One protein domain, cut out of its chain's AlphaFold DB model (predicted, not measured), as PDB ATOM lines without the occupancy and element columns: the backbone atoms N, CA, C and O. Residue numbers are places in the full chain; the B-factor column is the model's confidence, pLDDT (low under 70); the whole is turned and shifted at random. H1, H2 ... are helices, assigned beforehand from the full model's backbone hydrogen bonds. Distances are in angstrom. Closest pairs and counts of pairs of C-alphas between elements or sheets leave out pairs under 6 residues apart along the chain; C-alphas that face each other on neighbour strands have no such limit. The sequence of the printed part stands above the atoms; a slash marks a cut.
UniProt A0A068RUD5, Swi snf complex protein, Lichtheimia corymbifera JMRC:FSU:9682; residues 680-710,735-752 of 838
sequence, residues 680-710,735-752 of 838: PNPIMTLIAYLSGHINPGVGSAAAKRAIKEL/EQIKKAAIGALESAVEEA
ATOM      1  N   PRO A 680     208.344  14.113  69.743       63.25
ATOM      2  CA  PRO A 680     208.034  13.513  71.043       63.25
ATOM      3  C   PRO A 680     206.966  14.291  71.825       63.25
ATOM      4  O   PRO A 680     206.284  13.693  72.646       63.25
ATOM      5  N   ASN A 681     206.790  15.591  71.531       68.38
ATOM      6  CA  ASN A 681     205.725  16.442  72.068       68.38
ATOM      7  C   ASN A 681     205.113  17.331  70.957       68.38
ATOM      8  O   ASN A 681     205.499  18.499  70.825       68.38
ATOM      9  N   PRO A 682     204.159  16.830  70.152       69.81
ATOM     10  CA  PRO A 682     203.653  17.539  68.971       69.81
ATOM     11  C   PRO A 682     202.881  18.818  69.335       69.81
ATOM     12  O   PRO A 682     203.033  19.849  68.681       69.81
ATOM     13  N   ILE A 683     202.102  18.778  70.423       67.38
ATOM     14  CA  ILE A 683     201.282  19.902  70.901       67.38
ATOM     15  C   ILE A 683     202.165  21.033  71.435       67.38
ATOM     16  O   ILE A 683     202.009  22.178  71.022       67.38
ATOM     17  N   MET A 684     203.138  20.717  72.296       64.88
ATOM     18  CA  MET A 684     204.052  21.731  72.833       64.88
ATOM     19  C   MET A 684     204.944  22.327  71.747       64.88
ATOM     20  O   MET A 684     205.194  23.527  71.758       64.88
ATOM     21  N   THR A 685     205.359  21.523  70.766       71.81
ATOM     22  CA  THR A 685     206.127  22.014  69.614       71.81
ATOM     23  C   THR A 685     205.293  22.974  68.763       71.81
ATOM     24  O   THR A 685     205.793  24.015  68.344       71.81
ATOM     25  N   LEU A 686     204.000  22.684  68.567       72.31
ATOM     26  CA  LEU A 686     203.079  23.575  67.863       72.31
ATOM     27  C   LEU A 686     202.809  24.872  68.643       72.31
ATOM     28  O   LEU A 686     202.811  25.944  68.046       72.31
ATOM     29  N   ILE A 687     202.611  24.796  69.962       66.75
ATOM     30  CA  ILE A 687     202.406  25.971  70.826       66.75
ATOM     31  C   ILE A 687     203.666  26.842  70.857       66.75
ATOM     32  O   ILE A 687     203.573  28.057  70.681       66.75
ATOM     33  N   ALA A 688     204.847  26.242  71.006       67.38
ATOM     34  CA  ALA A 688     206.119  26.956  70.948       67.38
ATOM     35  C   ALA A 688     206.307  27.642  69.585       67.38
ATOM     36  O   ALA A 688     206.638  28.825  69.533       67.38
ATOM     37  N   TYR A 689     205.999  26.944  68.488       72.31
ATOM     38  CA  TYR A 689     206.054  27.500  67.137       72.31
ATOM     39  C   TYR A 689     205.080  28.674  66.945       72.31
ATOM     40  O   TYR A 689     205.468  29.733  66.455       72.31
ATOM     41  N   LEU A 690     203.822  28.529  67.370       68.69
ATOM     42  CA  LEU A 690     202.812  29.581  67.233       68.69
ATOM     43  C   LEU A 690     203.096  30.784  68.144       68.69
ATOM     44  O   LEU A 690     202.928  31.917  67.702       68.69
ATOM     45  N   SER A 691     203.573  30.564  69.373       67.62
ATOM     46  CA  SER A 691     203.948  31.650  70.293       67.62
ATOM     47  C   SER A 691     205.205  32.403  69.842       67.62
ATOM     48  O   SER A 691     205.295  33.611  70.035       67.62
ATOM     49  N   GLY A 692     206.151  31.718  69.187       70.81
ATOM     50  CA  GLY A 692     207.379  32.329  68.678       70.81
ATOM     51  C   GLY A 692     207.188  33.145  67.397       70.81
ATOM     52  O   GLY A 692     207.968  34.058  67.133       70.81
ATOM     53  N   HIS A 693     206.160  32.838  66.601       75.31
ATOM     54  CA  HIS A 693     205.946  33.451  65.283       75.31
ATOM     55  C   HIS A 693     204.737  34.391  65.191       75.31
ATOM     56  O   HIS A 693     204.560  35.046  64.163       75.31
ATOM     57  N   ILE A 694     203.907  34.487  66.230       80.00
ATOM     58  CA  ILE A 694     202.725  35.357  66.249       80.00
ATOM     59  C   ILE A 694     202.867  36.354  67.396       80.00
ATOM     60  O   ILE A 694     203.136  35.974  68.530       80.00
ATOM     61  N   ASN A 695     202.653  37.644  67.114       78.06
ATOM     62  CA  ASN A 695     202.622  38.661  68.163       78.06
ATOM     63  C   ASN A 695     201.501  38.317  69.175       78.06
ATOM     64  O   ASN A 695     200.360  38.104  68.740       78.06
ATOM     65  N   PRO A 696     201.779  38.289  70.495       81.38
ATOM     66  CA  PRO A 696     200.807  37.903  71.521       81.38
ATOM     67  C   PRO A 696     199.462  38.635  71.426       81.38
ATOM     68  O   PRO A 696     198.417  38.032  71.671       81.38
ATOM     69  N   GLY A 697     199.450  39.901  70.988       80.19
ATOM     70  CA  GLY A 697     198.214  40.666  70.784       80.19
ATOM     71  C   GLY A 697     197.322  40.106  69.668       80.19
ATOM     72  O   GLY A 697     196.107  39.990  69.837       80.19
ATOM     73  N   VAL A 698     197.925  39.677  68.554       85.25
ATOM     74  CA  VAL A 698     197.221  39.056  67.416       85.25
ATOM     75  C   VAL A 698     196.706  37.669  67.803       85.25
ATOM     76  O   VAL A 698     195.558  37.332  67.511       85.25
ATOM     77  N   GLY A 699     197.530  36.891  68.516       80.06
ATOM     78  CA  GLY A 699     197.157  35.575  69.038       80.06
ATOM     79  C   GLY A 699     196.006  35.647  70.046       80.06
ATOM     80  O   GLY A 699     195.049  34.884  69.940       80.06
ATOM     81  N   SER A 700     196.043  36.616  70.965       79.19
ATOM     82  CA  SER A 700     194.986  36.851  71.957       79.19
ATOM     83  C   SER A 700     193.665  37.266  71.305       79.19
ATOM     84  O   SER A 700     192.612  36.724  71.643       79.19
ATOM     85  N   ALA A 701     193.692  38.169  70.319       80.38
ATOM     86  CA  ALA A 701     192.491  38.569  69.583       80.38
ATOM     87  C   ALA A 701     191.866  37.385  68.817       80.38
ATOM     88  O   ALA A 701     190.650  37.170  68.877       80.38
ATOM     89  N   ALA A 702     192.704  36.573  68.167       81.44
ATOM     90  CA  ALA A 702     192.284  35.358  67.475       81.44
ATOM     91  C   ALA A 702     191.658  34.340  68.440       81.44
ATOM     92  O   ALA A 702     190.558  33.846  68.188       81.44
ATOM     93  N   ALA A 703     192.315  34.080  69.574       80.75
ATOM     94  CA  ALA A 703     191.845  33.155  70.600       80.75
ATOM     95  C   ALA A 703     190.522  33.622  71.224       80.75
ATOM     96  O   ALA A 703     189.570  32.848  71.296       80.75
ATOM     97  N   LYS A 704     190.400  34.909  71.579       82.00
ATOM     98  CA  LYS A 704     189.160  35.495  72.119       82.00
ATOM     99  C   LYS A 704     187.991  35.353  71.143       82.00
ATOM    100  O   LYS A 704     186.874  35.036  71.556       82.00
ATOM    101  N   ARG A 705     188.225  35.547  69.841       80.81
ATOM    102  CA  ARG A 705     187.188  35.387  68.809       80.81
ATOM    103  C   ARG A 705     186.842  33.916  68.556       80.81
ATOM    104  O   ARG A 705     185.659  33.623  68.385       80.81
ATOM    105  N   ALA A 706     187.829  33.016  68.595       80.94
ATOM    106  CA  ALA A 706     187.631  31.568  68.509       80.94
ATOM    107  C   ALA A 706     186.753  31.061  69.659       80.94
ATOM    108  O   ALA A 706     185.732  30.423  69.422       80.94
ATOM    109  N   ILE A 707     187.110  31.417  70.896       80.88
ATOM    110  CA  ILE A 707     186.385  31.040  72.113       80.88
ATOM    111  C   ILE A 707     184.951  31.579  72.062       80.88
ATOM    112  O   ILE A 707     184.005  30.847  72.332       80.88
ATOM    113  N   LYS A 708     184.761  32.828  71.619       81.94
ATOM    114  CA  LYS A 708     183.429  33.435  71.480       81.94
ATOM    115  C   LYS A 708     182.522  32.712  70.473       81.94
ATOM    116  O   LYS A 708     181.318  32.652  70.695       81.94
ATOM    117  N   GLU A 709     183.060  32.184  69.373       80.25
ATOM    118  CA  GLU A 709     182.274  31.406  68.397       80.25
ATOM    119  C   GLU A 709     182.092  29.936  68.821       80.25
ATOM    120  O   GLU A 709     181.077  29.338  68.468       80.25
ATOM    121  N   LEU A 710     183.028  29.361  69.591       72.94
ATOM    122  CA  LEU A 710     182.931  27.995  70.134       72.94
ATOM    123  C   LEU A 710     181.931  27.884  71.288       72.94
ATOM    124  O   LEU A 710     181.196  26.905  71.355       72.94
ATOM    125  N   GLU A 735     181.498  21.809  61.889       73.25
ATOM    126  CA  GLU A 735     181.067  23.106  61.345       73.25
ATOM    127  C   GLU A 735     181.303  24.266  62.324       73.25
ATOM    128  O   GLU A 735     181.765  25.326  61.900       73.25
ATOM    129  N   GLN A 736     181.076  24.059  63.626       74.94
ATOM    130  CA  GLN A 736     181.363  25.055  64.667       74.94
ATOM    131  C   GLN A 736     182.864  25.335  64.783       74.94
ATOM    132  O   GLN A 736     183.266  26.496  64.804       74.94
ATOM    133  N   ILE A 737     183.700  24.291  64.744       76.44
ATOM    134  CA  ILE A 737     185.165  24.434  64.769       76.44
ATOM    135  C   ILE A 737     185.652  25.224  63.546       76.44
ATOM    136  O   ILE A 737     186.466  26.137  63.673       76.44
ATOM    137  N   LYS A 738     185.110  24.940  62.353       77.38
ATOM    138  CA  LYS A 738     185.450  25.688  61.131       77.38
ATOM    139  C   LYS A 738     185.040  27.156  61.215       77.38
ATOM    140  O   LYS A 738     185.811  28.021  60.808       77.38
ATOM    141  N   LYS A 739     183.850  27.451  61.743       80.56
ATOM    142  CA  LYS A 739     183.370  28.831  61.898       80.56
ATOM    143  C   LYS A 739     184.204  29.609  62.920       80.56
ATOM    144  O   LYS A 739     184.564  30.754  62.655       80.56
ATOM    145  N   ALA A 740     184.571  28.972  64.031       78.31
ATOM    146  CA  ALA A 740     185.455  29.554  65.033       78.31
ATOM    147  C   ALA A 740     186.862  29.822  64.488       78.31
ATOM    148  O   ALA A 740     187.401  30.902  64.715       78.31
ATOM    149  N   ALA A 741     187.422  28.899  63.702       77.19
ATOM    150  CA  ALA A 741     188.721  29.083  63.057       77.19
ATOM    151  C   ALA A 741     188.714  30.246  62.050       77.19
ATOM    152  O   ALA A 741     189.633  31.063  62.045       77.19
ATOM    153  N   ILE A 742     187.661  30.369  61.231       81.06
ATOM    154  CA  ILE A 742     187.518  31.491  60.288       81.06
ATOM    155  C   ILE A 742     187.395  32.816  61.051       81.06
ATOM    156  O   ILE A 742     188.113  33.762  60.735       81.06
ATOM    157  N   GLY A 743     186.559  32.877  62.092       80.00
ATOM    158  CA  GLY A 743     186.411  34.082  62.912       80.00
ATOM    159  C   GLY A 743     187.706  34.486  63.626       80.00
ATOM    160  O   GLY A 743     188.033  35.669  63.687       80.00
ATOM    161  N   ALA A 744     188.473  33.513  64.124       81.69
ATOM    162  CA  ALA A 744     189.779  33.739  64.737       81.69
ATOM    163  C   ALA A 744     190.781  34.348  63.748       81.69
ATOM    164  O   ALA A 744     191.457  35.323  64.075       81.69
ATOM    165  N   LEU A 745     190.833  33.816  62.524       82.00
ATOM    166  CA  LEU A 745     191.701  34.325  61.463       82.00
ATOM    167  C   LEU A 745     191.291  35.729  61.006       82.00
ATOM    168  O   LEU A 745     192.157  36.572  60.803       82.00
ATOM    169  N   GLU A 746     189.993  36.020  60.892       83.31
ATOM    170  CA  GLU A 746     189.514  37.370  60.564       83.31
ATOM    171  C   GLU A 746     189.948  38.397  61.622       83.31
ATOM    172  O   GLU A 746     190.475  39.454  61.272       83.31
ATOM    173  N   SER A 747     189.809  38.059  62.910       83.06
ATOM    174  CA  SER A 747     190.236  38.932  64.012       83.06
ATOM    175  C   SER A 747     191.756  39.084  64.086       83.06
ATOM    176  O   SER A 747     192.241  40.173  64.391       83.06
ATOM    177  N   ALA A 748     192.512  38.023  63.786       84.50
ATOM    178  CA  ALA A 748     193.967  38.086  63.685       84.50
ATOM    179  C   ALA A 748     194.407  39.043  62.570       84.50
ATOM    180  O   ALA A 748     195.299  39.864  62.765       84.50
ATOM    181  N   VAL A 749     193.769  38.960  61.401       85.75
ATOM    182  CA  VAL A 749     194.100  39.797  60.241       85.75
ATOM    183  C   VAL A 749     193.781  41.270  60.506       85.75
ATOM    184  O   VAL A 749     194.561  42.138  60.114       85.75
ATOM    185  N   GLU A 750     192.669  41.576  61.178       85.81
ATOM    186  CA  GLU A 750     192.312  42.955  61.532       85.81
ATOM    187  C   GLU A 750     193.311  43.570  62.523       85.81
ATOM    188  O   GLU A 750     193.791  44.685  62.303       85.81
ATOM    189  N   GLU A 751     193.698  42.817  63.553       85.50
ATOM    190  CA  GLU A 751     194.649  43.279  64.564       85.50
ATOM    191  C   GLU A 751     196.080  43.378  64.017       85.50
ATOM    192  O   GLU A 751     196.768  44.373  64.249       85.50
ATOM    193  N   ALA A 752     196.509  42.420  63.190       86.31
ATOM    194  CA  ALA A 752     197.791  42.488  62.487       86.31
ATOM    195  C   ALA A 752     197.858  43.703  61.548       86.31
ATOM    196  O   ALA A 752     198.883  44.377  61.460       86.31
TER     197      ALA A 752
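What this domain is: This is residues 680 to 710 and 735 to 752 of the 838 residues of the protein "Swi snf complex protein" of Lichtheimia corymbifera JMRC:FSU:9682 (UniProt A0A068RUD5). The longest helix, H3, lies side by side with H2, running opposite ways, and H1 swings off beyond the start of H2 as the other arm of an open V. Residues 680 to 689 stick out. The printed part has 49 residues with three named helices, H1, H2, H3, and no named strand: all helix, flat, spanning 31 by 25 by 12 A, and only just compact, close to loose, with a radius of gyration of the C-alphas of 11.5 A.

How they stand to each other: H3, residues 735 to 752, touches H2, residues 696 to 710, at a shallow tilt of 28 degrees, their closest C-alphas being those of Ala 702 and Ala 744, 4.0 A apart. H1, residues 682 to 693, is close to H2 but not clearly touching, at a steep tilt of 53 degrees, opposite ways; the closest C-alphas, of Ser 691 and Gly 699, are 7.9 A apart. H1 and H3 are apart. In H1, H2 and H3 every O i to N i+4 pair is within hydrogen-bond range.

Where its parts are: H3 spans 25.6 A, ending at C-alpha 752 (197.791, 42.488, 62.487); H2 spans 20.5 A; H1 spans 16.5 A from C-alpha 682 (203.653, 17.539, 68.971).

The domain as a whole: The C-alphas farthest apart, of Pro 680 and Glu 750, are 34.7 A apart. Residues 711 to 734 are not printed, and C-alphas 710 and 735 across this cut are 10.2 A apart. The link from H1 to H2 is tight. The pLDDT is under 70 at residues 680 to 684, 687 to 688 and 690 to 691.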